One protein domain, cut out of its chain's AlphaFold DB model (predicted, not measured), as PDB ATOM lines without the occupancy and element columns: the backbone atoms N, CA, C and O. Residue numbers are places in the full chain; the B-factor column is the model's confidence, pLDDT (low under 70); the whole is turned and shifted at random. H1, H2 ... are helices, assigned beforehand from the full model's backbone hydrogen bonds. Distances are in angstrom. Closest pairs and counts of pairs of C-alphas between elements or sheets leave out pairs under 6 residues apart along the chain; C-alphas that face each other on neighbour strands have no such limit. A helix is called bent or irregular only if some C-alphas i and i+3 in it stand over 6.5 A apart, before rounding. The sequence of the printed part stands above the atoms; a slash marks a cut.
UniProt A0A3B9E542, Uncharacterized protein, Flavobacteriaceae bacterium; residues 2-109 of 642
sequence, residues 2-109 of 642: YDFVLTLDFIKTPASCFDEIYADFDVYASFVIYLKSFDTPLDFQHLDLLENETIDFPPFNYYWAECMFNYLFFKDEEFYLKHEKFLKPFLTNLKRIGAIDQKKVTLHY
ATOM      1  N   TYR A   2      14.443  17.190  38.504       84.50
ATOM      2  CA  TYR A   2      13.328  16.285  38.213       84.50
ATOM      3  C   TYR A   2      12.157  16.914  37.428       84.50
ATOM      4  O   TYR A   2      11.947  16.554  36.273       84.50
ATOM      5  N   ASP A   3      11.480  17.926  37.985       84.38
ATOM      6  CA  ASP A   3      10.325  18.557  37.317       84.38
ATOM      7  C   ASP A   3      10.686  19.180  35.966       84.38
ATOM      8  O   ASP A   3       9.911  19.134  35.020       84.38
ATOM      9  N   PHE A   4      11.899  19.725  35.853       85.38
ATOM     10  CA  PHE A   4      12.405  20.309  34.617       85.38
ATOM     11  C   PHE A   4      12.626  19.244  33.535       85.38
ATOM     12  O   PHE A   4      12.256  19.462  32.387       85.38
ATOM     13  N   VAL A   5      13.153  18.070  33.887       84.75
ATOM     14  CA  VAL A   5      13.324  16.956  32.938       84.75
ATOM     15  C   VAL A   5      11.971  16.485  32.401       84.75
ATOM     16  O   VAL A   5      11.841  16.257  31.202       84.75
ATOM     17  N   LEU A   6      10.940  16.436  33.250       83.50
ATOM     18  CA  LEU A   6       9.570  16.124  32.822       83.50
ATOM     19  C   LEU A   6       8.985  17.170  31.863       83.50
ATOM     20  O   LEU A   6       8.021  16.884  31.156       83.50
ATOM     21  N   THR A   7       9.538  18.387  31.823       83.25
ATOM     22  CA  THR A   7       9.062  19.413  30.891       83.25
ATOM     23  C   THR A   7       9.592  19.296  29.468       83.25
ATOM     24  O   THR A   7       8.993  19.929  28.598       83.25
ATOM     25  N   LEU A   8      10.649  18.507  29.239       84.19
ATOM     26  CA  LEU A   8      11.358  18.417  27.960       84.19
ATOM     27  C   LEU A   8      10.505  17.742  26.879       84.19
ATOM     28  O   LEU A   8       9.845  16.735  27.139       84.19
ATOM     29  N   ASP A   9      10.560  18.264  25.655       80.44
ATOM     30  CA  ASP A   9       9.678  17.841  24.557       80.44
ATOM     31  C   ASP A   9       9.904  16.374  24.148       80.44
ATOM     32  O   ASP A   9       8.947  15.625  23.959       80.44
ATOM     33  N   PHE A  10      11.158  15.908  24.134       79.00
ATOM     34  CA  PHE A  10      11.488  14.504  23.854       79.00
ATOM     35  C   PHE A  10      11.128  13.537  25.001       79.00
ATOM     36  O   PHE A  10      11.132  12.323  24.798       79.00
ATOM     37  N   ILE A  11      10.818  14.054  26.199       81.25
ATOM     38  CA  ILE A  11      10.280  13.273  27.325       81.25
ATOM     39  C   ILE A  11       8.748  13.285  27.300       81.25
ATOM     40  O   ILE A  11       8.133  12.244  27.471       81.25
ATOM     41  N   LYS A  12       8.112  14.430  27.035       79.38
ATOM     42  CA  LYS A  12       6.644  14.535  26.966       79.38
ATOM     43  C   LYS A  12       6.041  13.846  25.750       79.38
ATOM     44  O   LYS A  12       4.979  13.242  25.854       79.38
ATOM     45  N   THR A  13       6.688  13.985  24.597       76.44
ATOM     46  CA  THR A  13       6.183  13.506  23.305       76.44
ATOM     47  C   THR A  13       7.288  12.805  22.508       76.44
ATOM     48  O   THR A  13       7.684  13.284  21.437       76.44
ATOM     49  N   PRO A  14       7.781  11.637  22.975       73.75
ATOM     50  CA  PRO A  14       8.912  10.933  22.357       73.75
ATOM     51  C   PRO A  14       8.678  10.578  20.884       73.75
ATOM     52  O   PRO A  14       9.610  10.572  20.083       73.75
ATOM     53  N   ALA A  15       7.424  10.317  20.503       70.31
ATOM     54  CA  ALA A  15       7.050   9.976  19.132       70.31
ATOM     55  C   ALA A  15       7.321  11.114  18.128       70.31
ATOM     56  O   ALA A  15       7.650  10.840  16.976       70.31
ATOM     57  N   SER A  16       7.210  12.375  18.562       75.19
ATOM     58  CA  SER A  16       7.448  13.554  17.713       75.19
ATOM     59  C   SER A  16       8.932  13.905  17.560       75.19
ATOM     60  O   SER A  16       9.329  14.434  16.526       75.19
ATOM     61  N   CYS A  17       9.761  13.525  18.537       76.38
ATOM     62  CA  CYS A  17      11.209  13.764  18.562       76.38
ATOM     63  C   CYS A  17      12.018  12.504  18.203       76.38
ATOM     64  O   CYS A  17      13.176  12.363  18.596       76.38
ATOM     65  N   PHE A  18      11.415  11.551  17.485       75.81
ATOM     66  CA  PHE A  18      12.015  10.239  17.236       75.81
ATOM     67  C   PHE A  18      13.387  10.315  16.544       75.81
ATOM     68  O   PHE A  18      14.303   9.580  16.910       75.81
ATOM     69  N   ASP A  19      13.549  11.216  15.572       76.44
ATOM     70  CA  ASP A  19      14.816  11.379  14.855       76.44
ATOM     71  C   ASP A  19      15.924  11.974  15.741       76.44
ATOM     72  O   ASP A  19      17.082  11.573  15.615       76.44
ATOM     73  N   GLU A  20      15.579  12.853  16.687       78.50
ATOM     74  CA  GLU A  20      16.524  13.393  17.675       78.50
ATOM     75  C   GLU A  20      16.967  12.323  18.679       78.50
ATOM     76  O   GLU A  20      18.152  12.216  18.996       78.50
ATOM     77  N   ILE A  21      16.025  11.491  19.138       78.12
ATOM     78  CA  ILE A  21      16.303  10.363  20.038       78.12
ATOM     79  C   ILE A  21      17.191   9.325  19.343       78.12
ATOM     80  O   ILE A  21      18.085   8.757  19.967       78.12
ATOM     81  N   TYR A  22      16.957   9.069  18.055       75.44
ATOM     82  CA  TYR A  22      17.792   8.165  17.272       75.44
ATOM     83  C   TYR A  22      19.218   8.705  17.093       75.44
ATOM     84  O   TYR A  22      20.171   7.931  17.173       75.44
ATOM     85  N   ALA A  23      19.368  10.012  16.854       77.69
ATOM     86  CA  ALA A  23      20.672  10.643  16.669       77.69
ATOM     87  C   ALA A  23      21.524  10.609  17.948       77.69
ATOM     88  O   ALA A  23      22.696  10.252  17.882       77.69
ATOM     89  N   ASP A  24      20.925  10.914  19.104       78.62
ATOM     90  CA  ASP A  24      21.621  10.995  20.393       78.62
ATOM     91  C   ASP A  24      20.971  10.086  21.446       78.62
ATOM     92  O   ASP A  24      20.454  10.533  22.475       78.62
ATOM     93  N   PHE A  25      21.007   8.777  21.190       79.81
ATOM     94  CA  PHE A  25      20.390   7.782  22.070       79.81
ATOM     95  C   PHE A  25      20.915   7.846  23.511       79.81
ATOM     96  O   PHE A  25      20.117   7.781  24.443       79.81
ATOM     97  N   ASP A  26      22.226   8.011  23.710       79.56
ATOM     98  CA  ASP A  26      22.837   8.019  25.049       79.56
ATOM     99  C   ASP A  26      22.331   9.186  25.901       79.56
ATOM    100  O   ASP A  26      22.132   9.062  27.110       79.56
ATOM    101  N   VAL A  27      22.054  10.322  25.258       84.00
ATOM    102  CA  VAL A  27      21.416  11.466  25.904       84.00
ATOM    103  C   VAL A  27      20.012  11.082  26.351       84.00
ATOM    104  O   VAL A  27      19.686  11.239  27.526       84.00
ATOM    105  N   TYR A  28      19.180  10.562  25.450       84.12
ATOM    106  CA  TYR A  28      17.821  10.153  25.799       84.12
ATOM    107  C   TYR A  28      17.817   9.104  26.923       84.12
ATOM    108  O   TYR A  28      17.095   9.256  27.910       84.12
ATOM    109  N   ALA A  29      18.687   8.094  26.827       80.69
ATOM    110  CA  ALA A  29      18.879   7.080  27.854       80.69
ATOM    111  C   ALA A  29      19.262   7.709  29.201       80.69
ATOM    112  O   ALA A  29      18.668   7.351  30.216       80.69
ATOM    113  N   SER A  30      20.162   8.701  29.224       86.31
ATOM    114  CA  SER A  30      20.560   9.389  30.459       86.31
ATOM    115  C   SER A  30      19.384  10.042  31.197       86.31
ATOM    116  O   SER A  30      19.284   9.914  32.418       86.31
ATOM    117  N   PHE A  31      18.451  10.672  30.472       87.94
ATOM    118  CA  PHE A  31      17.257  11.284  31.060       87.94
ATOM    119  C   PHE A  31      16.249  10.237  31.542       87.94
ATOM    120  O   PHE A  31      15.691  10.385  32.629       87.94
ATOM    121  N   VAL A  32      16.037   9.160  30.780       83.38
ATOM    122  CA  VAL A  32      15.142   8.063  31.184       83.38
ATOM    123  C   VAL A  32      15.679   7.346  32.426       83.38
ATOM    124  O   VAL A  32      14.923   7.102  33.364       83.38
ATOM    125  N   ILE A  33      16.985   7.065  32.477       82.25
ATOM    126  CA  ILE A  33      17.656   6.456  33.636       82.25
ATOM    127  C   ILE A  33      17.575   7.390  34.851       82.25
ATOM    128  O   ILE A  33      17.272   6.938  35.956       82.25
ATOM    129  N   TYR A  34      17.777   8.698  34.653       86.81
ATOM    130  CA  TYR A  34      17.606   9.697  35.706       86.81
ATOM    131  C   TYR A  34      16.182   9.682  36.275       86.81
ATOM    132  O   TYR A  34      16.021   9.579  37.485       86.81
ATOM    133  N   LEU A  35      15.144   9.717  35.434       85.06
ATOM    134  CA  LEU A  35      13.751   9.643  35.895       85.06
ATOM    135  C   LEU A  35      13.453   8.320  36.607       85.06
ATOM    136  O   LEU A  35      12.809   8.309  37.654       85.06
ATOM    137  N   LYS A  36      13.978   7.203  36.092       80.75
ATOM    138  CA  LYS A  36      13.781   5.886  36.701       80.75
ATOM    139  C   LYS A  36      14.402   5.783  38.094       80.75
ATOM    140  O   LYS A  36      13.858   5.066  38.927       80.75
ATOM    141  N   SER A  37      15.471   6.535  38.375       83.44
ATOM    142  CA  SER A  37      16.070   6.610  39.715       83.44
ATOM    143  C   SER A  37      15.149   7.215  40.788       83.44
ATOM    144  O   SER A  37      15.402   7.021  41.973       83.44
ATOM    145  N   PHE A  38      14.069   7.899  40.385       81.25
ATOM    146  CA  PHE A  38      13.024   8.438  41.267       81.25
ATOM    147  C   PHE A  38      11.722   7.615  41.234       81.25
ATOM    148  O   PHE A  38      10.674   8.117  41.633       81.25
ATOM    149  N   ASP A  39      11.764   6.377  40.727       73.88
ATOM    150  CA  ASP A  39      10.604   5.479  40.590       73.88
ATOM    151  C   ASP A  39       9.433   6.049  39.764       73.88
ATOM    152  O   ASP A  39       8.288   5.603  39.877       73.88
ATOM    153  N   THR A  40       9.703   7.003  38.870       70.81
ATOM    154  CA  THR A  40       8.674   7.625  38.029       70.81
ATOM    155  C   THR A  40       8.044   6.610  37.067       70.81
ATOM    156  O   THR A  40       8.771   5.911  36.348       70.81
ATOM    157  N   PRO A  41       6.701   6.529  36.984       64.44
ATOM    158  CA  PRO A  41       6.034   5.738  35.958       64.44
ATOM    159  C   PRO A  41       6.249   6.397  34.589       64.44
ATOM    160  O   PRO A  41       5.851   7.538  34.369       64.44
ATOM    161  N   LEU A  42       6.902   5.685  33.667       65.62
ATOM    162  CA  LEU A  42       7.060   6.122  32.278       65.62
ATOM    163  C   LEU A  42       5.742   5.892  31.521       65.62
ATOM    164  O   LEU A  42       5.162   4.810  31.613       65.62
ATOM    165  N   ASP A  43       5.276   6.905  30.786       59.94
ATOM    166  CA  ASP A  43       4.007   6.870  30.044       59.94
ATOM    167  C   ASP A  43       3.997   5.837  28.895       59.94
ATOM    168  O   ASP A  43       5.039   5.419  28.377       59.94
ATOM    169  N   PHE A  44       2.792   5.468  28.450       46.47
ATOM    170  CA  PHE A  44       2.512   4.540  27.356       46.47
ATOM    171  C   PHE A  44       3.243   4.891  26.055       46.47
ATOM    172  O   PHE A  44       3.600   3.982  25.321       46.47
ATOM    173  N   GLN A  45       3.541   6.165  25.770       56.66
ATOM    174  CA  GLN A  45       4.298   6.553  24.568       56.66
ATOM    175  C   GLN A  45       5.778   6.138  24.621       56.66
ATOM    176  O   GLN A  45       6.353   5.764  23.597       56.66
ATOM    177  N   HIS A  46       6.390   6.134  25.811       62.56
ATOM    178  CA  HIS A  46       7.700   5.509  26.003       62.56
ATOM    179  C   HIS A  46       7.579   3.986  25.884       62.56
ATOM    180  O   HIS A  46       8.447   3.345  25.297       62.56
ATOM    181  N   LEU A  47       6.484   3.410  26.391       49.88
ATOM    182  CA  LEU A  47       6.206   1.975  26.301       49.88
ATOM    183  C   LEU A  47       5.866   1.507  24.882       49.88
ATOM    184  O   LEU A  47       6.130   0.357  24.578       49.88
ATOM    185  N   ASP A  48       5.360   2.355  23.988       54.81
ATOM    186  CA  ASP A  48       5.038   1.998  22.595       54.81
ATOM    187  C   ASP A  48       6.304   1.929  21.711       54.81
ATOM    188  O   ASP A  48       6.386   1.198  20.714       54.81
ATOM    189  N   LEU A  49       7.353   2.642  22.133       56.12
ATOM    190  CA  LEU A  49       8.741   2.430  21.710       56.12
ATOM    191  C   LEU A  49       9.340   1.133  22.295       56.12
ATOM    192  O   LEU A  49      10.210   0.535  21.660       56.12
ATOM    193  N   LEU A  50       8.875   0.681  23.468       55.47
ATOM    194  CA  LEU A  50       9.474  -0.408  24.263       55.47
ATOM    195  C   LEU A  50       8.625  -1.706  24.341       55.47
ATOM    196  O   LEU A  50       9.062  -2.685  24.943       55.47
ATOM    197  N   GLU A  51       7.455  -1.746  23.695       52.38
ATOM    198  CA  GLU A  51       6.454  -2.831  23.639       52.38
ATOM    199  C   GLU A  51       6.204  -3.589  24.963       52.38
ATOM    200  O   GLU A  51       6.262  -4.817  24.983       52.38
ATOM    201  N   ASN A  52       5.892  -2.897  26.068       49.03
ATOM    202  CA  ASN A  52       5.477  -3.522  27.346       49.03
ATOM    203  C   ASN A  52       6.423  -4.620  27.894       49.03
ATOM    204  O   ASN A  52       5.999  -5.506  28.640       49.03
ATOM    205  N   GLU A  53       7.711  -4.581  27.554       51.28
ATOM    206  CA  GLU A  53       8.709  -5.499  28.104       51.28
ATOM    207  C   GLU A  53       9.386  -4.879  29.341       51.28
ATOM    208  O   GLU A  53       9.724  -3.696  29.359       51.28
ATOM    209  N   THR A  54       9.598  -5.671  30.398       56.78
ATOM    210  CA  THR A  54      10.298  -5.217  31.610       56.78
ATOM    211  C   THR A  54      11.786  -5.028  31.307       56.78
ATOM    212  O   THR A  54      12.522  -6.014  31.209       56.78
ATOM    213  N   ILE A  55      12.223  -3.781  31.138       61.25
ATOM    214  CA  ILE A  55      13.632  -3.422  30.925       61.25
ATOM    215  C   ILE A  55      14.292  -3.169  32.280       61.25
ATOM    216  O   ILE A  55      13.746  -2.453  33.120       61.25
ATOM    217  N   ASP A  56      15.463  -3.771  32.476       62.28
ATOM    218  CA  ASP A  56      16.320  -3.521  33.632       62.28
ATOM    219  C   ASP A  56      17.218  -2.318  33.327       62.28
ATOM    220  O   ASP A  56      18.044  -2.374  32.412       62.28
ATOM    221  N   PHE A  57      17.000  -1.207  34.031       69.12
ATOM    222  CA  PHE A  57      17.757   0.024  33.819       69.12
ATOM    223  C   PHE A  57      18.995   0.041  34.717       69.12
ATOM    224  O   PHE A  57      18.889  -0.282  35.902       69.12
ATOM    225  N   PRO A  58      20.160   0.457  34.193       68.69
ATOM    226  CA  PRO A  58      21.346   0.606  35.019       68.69
ATOM    227  C   PRO A  58      21.184   1.742  36.042       68.69
ATOM    228  O   PRO A  58      20.354   2.636  35.851       68.69
ATOM    229  N   PRO A  59      21.995   1.762  37.116       75.88
ATOM    230  CA  PRO A  59      21.990   2.870  38.059       75.88
ATOM    231  C   PRO A  59      22.458   4.170  37.388       75.88
ATOM    232  O   PRO A  59      23.341   4.169  36.525       75.88
ATOM    233  N   PHE A  60      21.898   5.300  37.826       81.31
ATOM    234  CA  PHE A  60      22.333   6.622  37.378       81.31
ATOM    235  C   PHE A  60      23.727   6.942  37.942       81.31
ATOM    236  O   PHE A  60      23.874   7.356  39.091       81.31
ATOM    237  N   ASN A  61      24.760   6.698  37.134       77.69
ATOM    238  CA  ASN A  61      26.170   6.890  37.473       77.69
ATOM    239  C   ASN A  61      26.727   8.201  36.874       77.69
ATOM    240  O   ASN A  61      26.018   8.952  36.198       77.69
ATOM    241  N   TYR A  62      28.016   8.485  37.094       78.00
ATOM    242  CA  TYR A  62      28.643   9.715  36.595       78.00
ATOM    243  C   TYR A  62      28.632   9.846  35.058       78.00
ATOM    244  O   TYR A  62      28.742  10.961  34.563       78.00
ATOM    245  N   TYR A  63      28.459   8.758  34.301       78.38
ATOM    246  CA  TYR A  63      28.553   8.737  32.831       78.38
ATOM    247  C   TYR A  63      27.230   9.233  32.280       78.38
ATOM    248  O   TYR A  63      27.187  10.202  31.527       78.38
ATOM    249  N   TRP A  64      26.135   8.667  32.791       82.12
ATOM    250  CA  TRP A  64      24.796   9.165  32.509       82.12
ATOM    251  C   TRP A  64      24.636  10.623  32.959       82.12
ATOM    252  O   TRP A  64      24.053  11.427  32.235       82.12
ATOM    253  N   ALA A  65      25.223  11.011  34.096       85.81
ATOM    254  CA  ALA A  65      25.230  12.407  34.524       85.81
ATOM    255  C   ALA A  65      25.991  13.331  33.551       85.81
ATOM    256  O   ALA A  65      25.489  14.408  33.226       85.81
ATOM    257  N   GLU A  66      27.165  12.931  33.053       85.25
ATOM    258  CA  GLU A  66      27.908  13.684  32.031       85.25
ATOM    259  C   GLU A  66      27.101  13.842  30.740       85.25
ATOM    260  O   GLU A  66      27.000  14.962  30.237       85.25
ATOM    261  N   CYS A  67      26.511  12.762  30.216       84.12
ATOM    262  CA  CYS A  67      25.666  12.802  29.017       84.12
ATOM    263  C   CYS A  67      24.512  13.801  29.184       84.12
ATOM    264  O   CYS A  67      24.322  14.683  28.342       84.12
ATOM    265  N   MET A  68      23.805  13.721  30.315       89.69
ATOM    266  CA  MET A  68      22.679  14.595  30.637       89.69
ATOM    267  C   MET A  68      23.108  16.067  30.737       89.69
ATOM    268  O   MET A  68      22.516  16.943  30.106       89.69
ATOM    269  N   PHE A  69      24.155  16.370  31.509       89.81
ATOM    270  CA  PHE A  69      24.591  17.753  31.717       89.81
ATOM    271  C   PHE A  69      25.233  18.376  30.473       89.81
ATOM    272  O   PHE A  69      25.042  19.567  30.229       89.81
ATOM    273  N   ASN A  70      25.959  17.597  29.664       88.81
ATOM    274  CA  ASN A  70      26.494  18.089  28.395       88.81
ATOM    275  C   ASN A  70      25.372  18.495  27.433       88.81
ATOM    276  O   ASN A  70      25.476  19.548  26.803       88.81
ATOM    277  N   TYR A  71      24.277  17.728  27.383       88.06
ATOM    278  CA  TYR A  71      23.093  18.114  26.621       88.06
ATOM    279  C   TYR A  71      22.501  19.435  27.128       88.06
ATOM    280  O   TYR A  71      22.317  20.366  26.350       88.06
ATOM    281  N   LEU A  72      22.261  19.540  28.441       87.88
ATOM    282  CA  LEU A  72      21.592  20.697  29.044       87.88
ATOM    283  C   LEU A  72      22.368  22.015  28.912       87.88
ATOM    284  O   LEU A  72      21.745  23.073  28.851       87.88
ATOM    285  N   PHE A  73      23.703  21.978  28.929       88.25
ATOM    286  CA  PHE A  73      24.521  23.198  28.948       88.25
ATOM    287  C   PHE A  73      25.193  23.541  27.620       88.25
ATOM    288  O   PHE A  73      25.503  24.712  27.414       88.25
ATOM    289  N   PHE A  74      25.488  22.552  26.770       86.06
ATOM    290  CA  PHE A  74      26.439  22.739  25.670       86.06
ATOM    291  C   PHE A  74      25.984  22.198  24.311       86.06
ATOM    292  O   PHE A  74      26.681  22.451  23.332       86.06
ATOM    293  N   LYS A  75      24.860  21.469  24.212       82.06
ATOM    294  CA  LYS A  75      24.393  20.958  22.911       82.06
ATOM    295  C   LYS A  75      23.748  22.042  22.050       82.06
ATOM    296  O   LYS A  75      24.046  22.117  20.865       82.06
ATOM    297  N   ASP A  76      22.879  22.852  22.647       82.50
ATOM    298  CA  ASP A  76      22.154  23.915  21.955       82.50
ATOM    299  C   ASP A  76      22.188  25.206  22.788       82.50
ATOM    300  O   ASP A  76      21.719  25.253  23.932       82.50
ATOM    301  N   GLU A  77      22.791  26.250  22.213       82.38
ATOM    302  CA  GLU A  77      22.920  27.561  22.848       82.38
ATOM    303  C   GLU A  77      21.550  28.238  23.027       82.38
ATOM    304  O   GLU A  77      21.320  28.870  24.062       82.38
ATOM    305  N   GLU A  78      20.606  28.052  22.097       84.44
ATOM    306  CA  GLU A  78      19.256  28.622  22.195       84.44
ATOM    307  C   GLU A  78      18.452  27.958  23.318       84.44
ATOM    308  O   GLU A  78      17.810  28.640  24.130       84.44
ATOM    309  N   PHE A  79      18.547  26.629  23.433       85.62
ATOM    310  CA  PHE A  79      17.941  25.876  24.530       85.62
ATOM    311  C   PHE A  79      18.455  26.345  25.897       85.62
ATOM    312  O   PHE A  79      17.658  26.534  26.828       85.62
ATOM    313  N   TYR A  80      19.770  26.553  26.032       86.25
ATOM    314  CA  TYR A  80      20.361  27.032  27.280       86.25
ATOM    315  C   TYR A  80      19.872  28.441  27.628       86.25
ATOM    316  O   TYR A  80      19.464  28.674  28.767       86.25
ATOM    317  N   LEU A  81      19.854  29.365  26.661       85.75
ATOM    318  CA  LEU A  81      19.398  30.744  26.868       85.75
ATOM    319  C   LEU A  81      17.940  30.800  27.347       85.75
ATOM    320  O   LEU A  81      17.623  31.531  28.287       85.75
ATOM    321  N   LYS A  82      17.062  29.965  26.777       88.00
ATOM    322  CA  LYS A  82      15.651  29.862  27.189       88.00
ATOM    323  C   LYS A  82      15.484  29.425  28.651       88.00
ATOM    324  O   LYS A  82      14.530  29.839  29.312       88.00
ATOM    325  N   HIS A  83      16.414  28.625  29.175       87.12
ATOM    326  CA  HIS A  83      16.339  28.035  30.517       87.12
ATOM    327  C   HIS A  83      17.454  28.510  31.467       87.12
ATOM    328  O   HIS A  83      17.644  27.928  32.542       87.12
ATOM    329  N   GLU A  84      18.168  29.592  31.123       87.38
ATOM    330  CA  GLU A  84      19.372  30.049  31.832       87.38
ATOM    331  C   GLU A  84      19.107  30.247  33.330       87.38
ATOM    332  O   GLU A  84      19.884  29.786  34.168       87.38
ATOM    333  N   LYS A  85      17.973  30.871  33.683       87.81
ATOM    334  CA  LYS A  85      17.590  31.149  35.080       87.81
ATOM    335  C   LYS A  85      17.609  29.895  35.959       87.81
ATOM    336  O   LYS A  85      17.995  29.977  37.121       87.81
ATOM    337  N   PHE A  86      17.214  28.749  35.407       89.44
ATOM    338  CA  PHE A  86      17.168  27.479  36.127       89.44
ATOM    339  C   PHE A  86      18.500  26.720  36.072       89.44
ATOM    340  O   PHE A  86      18.915  26.122  37.063       89.44
ATOM    341  N   LEU A  87      19.190  26.747  34.928       89.62
ATOM    342  CA  LEU A  87      20.395  25.948  34.676       89.62
ATOM    343  C   LEU A  87      21.685  26.578  35.232       89.62
ATOM    344  O   LEU A  87      22.628  25.869  35.594       89.62
ATOM    345  N   LYS A  88      21.740  27.908  35.352       89.19
ATOM    346  CA  LYS A  88      22.928  28.662  35.789       89.19
ATOM    347  C   LYS A  88      23.468  28.282  37.178       89.19
ATOM    348  O   LYS A  88      24.694  28.171  37.297       89.19
ATOM    349  N   PRO A  89      22.648  28.026  38.219       91.12
ATOM    350  CA  PRO A  89      23.154  27.566  39.515       91.12
ATOM    351  C   PRO A  89      23.898  26.226  39.427       91.12
ATOM    352  O   PRO A  89      24.968  26.076  40.017       91.12
ATOM    353  N   PHE A  90      23.389  25.276  38.634       88.25
ATOM    354  CA  PHE A  90      24.039  23.979  38.417       88.25
ATOM    355  C   PHE A  90      25.372  24.142  37.691       88.25
ATOM    356  O   PHE A  90      26.389  23.625  38.152       88.25
ATOM    357  N   LEU A  91      25.394  24.936  36.616       87.44
ATOM    358  CA  LEU A  91      26.624  25.247  35.891       87.44
ATOM    359  C   LEU A  91      27.664  25.916  36.807       87.44
ATOM    360  O   LEU A  91      28.850  25.608  36.735       87.44
ATOM    361  N   THR A  92      27.228  26.804  37.703       87.31
ATOM    362  CA  THR A  92      28.110  27.485  38.665       87.31
ATOM    363  C   THR A  92      28.695  26.506  39.681       87.31
ATOM    364  O   THR A  92      29.898  26.541  39.944       87.31
ATOM    365  N   ASN A  93      27.884  25.583  40.203       86.62
ATOM    366  CA  ASN A  93      28.359  24.527  41.096       86.62
ATOM    367  C   ASN A  93      29.370  23.603  40.403       86.62
ATOM    368  O   ASN A  93      30.418  23.325  40.985       86.62
ATOM    369  N   LEU A  94      29.110  23.201  39.154       86.00
ATOM    370  CA  LEU A  94      30.035  22.393  38.351       86.00
ATOM    371  C   LEU A  94      31.358  23.125  38.075       86.00
ATOM    372  O   LEU A  94      32.427  22.525  38.180       86.00
ATOM    373  N   LYS A  95      31.312  24.437  37.801       84.00
ATOM    374  CA  LYS A  95      32.519  25.277  37.695       84.00
ATOM    375  C   LYS A  95      33.300  25.312  39.007       84.00
ATOM    376  O   LYS A  95      34.520  25.172  38.979       84.00
ATOM    377  N   ARG A  96      32.612  25.469  40.144       81.38
ATOM    378  CA  ARG A  96      33.234  25.541  41.476       81.38
ATOM    379  C   ARG A  96      33.977  24.257  41.840       81.38
ATOM    380  O   ARG A  96      35.070  24.339  42.383       81.38
ATOM    381  N   ILE A  97      33.417  23.094  41.511       78.75
ATOM    382  CA  ILE A  97      34.081  21.795  41.734       78.75
ATOM    383  C   ILE A  97      35.099  21.442  40.634       78.75
ATOM    384  O   ILE A  97      35.709  20.380  40.670       78.75
ATOM    385  N   GLY A  98      35.282  22.311  39.633       73.88
ATOM    386  CA  GLY A  98      36.229  22.099  38.541       73.88
ATOM    387  C   GLY A  98      35.832  20.998  37.554       73.88
ATOM    388  O   GLY A  98      36.706  20.512  36.845       73.88
ATOM    389  N   ALA A  99      34.552  20.620  37.487       81.50
ATOM    390  CA  ALA A  99      34.019  19.564  36.618       81.50
ATOM    391  C   ALA A  99      33.699  20.037  35.186       81.50
ATOM    392  O   ALA A  99      32.926  19.395  34.478       81.50
ATOM    393  N   ILE A 100      34.243  21.184  34.765       80.62
ATOM    394  CA  ILE A 100      34.081  21.710  33.406       80.62
ATOM    395  C   ILE A 100      35.454  21.864  32.765       80.62
ATOM    396  O   ILE A 100      36.292  22.618  33.270       80.62
ATOM    397  N   ASP A 101      35.639  21.205  31.625       71.50
ATOM    398  CA  ASP A 101      36.813  21.331  30.767       71.50
ATOM    399  C   ASP A 101      36.378  21.579  29.316       71.50
ATOM    400  O   ASP A 101      35.427  20.971  28.839       71.50
ATOM    401  N   GLN A 102      37.025  22.521  28.625       75.81
ATOM    402  CA  GLN A 102      36.755  22.864  27.213       75.81
ATOM    403  C   GLN A 102      35.259  22.981  26.819       75.81
ATOM    404  O   GLN A 102      34.849  22.485  25.772       75.81
ATOM    405  N   LYS A 103      34.430  23.651  27.638       81.50
ATOM    406  CA  LYS A 103      32.960  23.744  27.450       81.50
ATOM    407  C   LYS A 103      32.248  22.374  27.417       81.50
ATOM    408  O   LYS A 103      31.274  22.202  26.696       81.50
ATOM    409  N   LYS A 104      32.722  21.402  28.195       82.62
ATOM    410  CA  LYS A 104      32.048  20.126  28.452       82.62
ATOM    411  C   LYS A 104      32.086  19.805  29.940       82.62
ATOM    412  O   LYS A 104      33.025  20.174  30.643       82.62
ATOM    413  N   VAL A 105      31.043  19.144  30.429       83.69
ATOM    414  CA  VAL A 105      30.995  18.592  31.782       83.69
ATOM    415  C   VAL A 105      31.743  17.267  31.797       83.69
ATOM    416  O   VAL A 105      31.443  16.379  31.000       83.69
ATOM    417  N   THR A 106      32.703  17.153  32.713       76.94
ATOM    418  CA  THR A 106      33.529  15.964  32.941       76.94
ATOM    419  C   THR A 106      33.541  15.633  34.440       76.94
ATOM    420  O   THR A 106      34.209  16.310  35.229       76.94
ATOM    421  N   LEU A 107      32.778  14.617  34.835       71.62
ATOM    422  CA  LEU A 107      32.639  14.065  36.188       71.62
ATOM    423  C   LEU A 107      33.463  12.784  36.384       71.62
ATOM    424  O   LEU A 107      33.982  12.567  37.473       71.62
ATOM    425  N   HIS A 108      33.627  11.971  35.339       60.62
ATOM    426  CA  HIS A 108      34.472  10.780  35.342       60.62
ATOM    427  C   HIS A 108      35.955  11.110  35.169       60.62
ATOM    428  O   HIS A 108      36.811  10.470  35.774       60.62
ATOM    429  N   TYR A 109      36.271  12.121  34.354       57.91
ATOM    430  CA  TYR A 109      37.644  12.443  33.960       57.91
ATOM    431  C   TYR A 109      37.961  13.928  34.153       57.91
ATOM    432  O   TYR A 109      37.915  14.718  33.214       57.91
TER     433      TYR A 109
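This is residues 2 to 109 of the 642 residues of an uncharacterized protein of Flavobacteriaceae bacterium (UniProt A0A3B9E542). Two helices, H4 and H6, meet at a steep angle in the middle of an elongated helical body. Short helices H1, H2 and H3 gather near H4, and H5 lies farther out at one end of the long axis; H7 turns a corner at the end of H6, and H8 folds back from H7 toward the other end. The printed part has 108 residues with eight named helices, H1 to H8 in chain order, and no named strand; the class is all helix. It is compact, with a radius of gyration of the C-alphas of 14.4 A, and only just elongated, with spans of 42 by 28 by 24 A.

The hub is H6, residues 62 to 75. It touches H4, residues 25 to 36, at a steep tilt of 64 degrees, opposite ways; their closest C-alphas, of Ser 30 and Trp 64, are 4.7 A apart. H7, residues 77 to 82, touches H6 only at the corner by their link, about perpendicular at 86 degrees, with the C-alphas of Phe 73 and Tyr 80 closest at 5.9 A. H8, residues 84 to 96, only just touches H6, with 3 pairs of C-alphas within 8 A; the closest are those of Phe 73 and Leu 91, 7.5 A apart. H1, residues 2 to 6, only just touches H4, also with 3 pairs; the C-alphas of Tyr 2 and Leu 35 are closest, at 7.0 A. H3, residues 18 to 23, is close to H4 but not clearly touching, with the C-alphas of Ile 21 and Tyr 28 closest at 6.0 A. H2, residues 9 to 12, and H5, residues 44 to 50, are near each other, while H5 and H4 are apart. Every O i to N i+4 pair is within hydrogen-bond range in H1, H3, H4 and H7; the counts are 2 of 3 in H5, 9 of 10 in H6 and 7 of 9 in H8, and H2 is too short for such a pair.

H6 starts at C-alpha 62 (28.643, 9.715, 36.595) and is 18.2 A long; it is irregular, but only just, with C-alphas 72 and 75 at 6.7 A. H8, 17.5 A long, ends at C-alpha 96 (33.234, 25.541, 41.476); it is irregular, but only just, with C-alphas 86 and 89 at 6.9 A. H4 is 16.2 A long. H1 begins at C-alpha 2 (13.328, 16.285, 38.213).

The C-alphas of Glu 51 and Arg 96 are the farthest apart, 42.9 A. The printed part has no cut. The link from H5 to H6 is long, with 11 residues. Residues 97 to 109 hold no named element; there residues 100 to 101 pair briefly with 104 to 105, antiparallel. The mean pLDDT of the printed part is 77.8, and residues 41 to 58 and 108 to 109 are under 70.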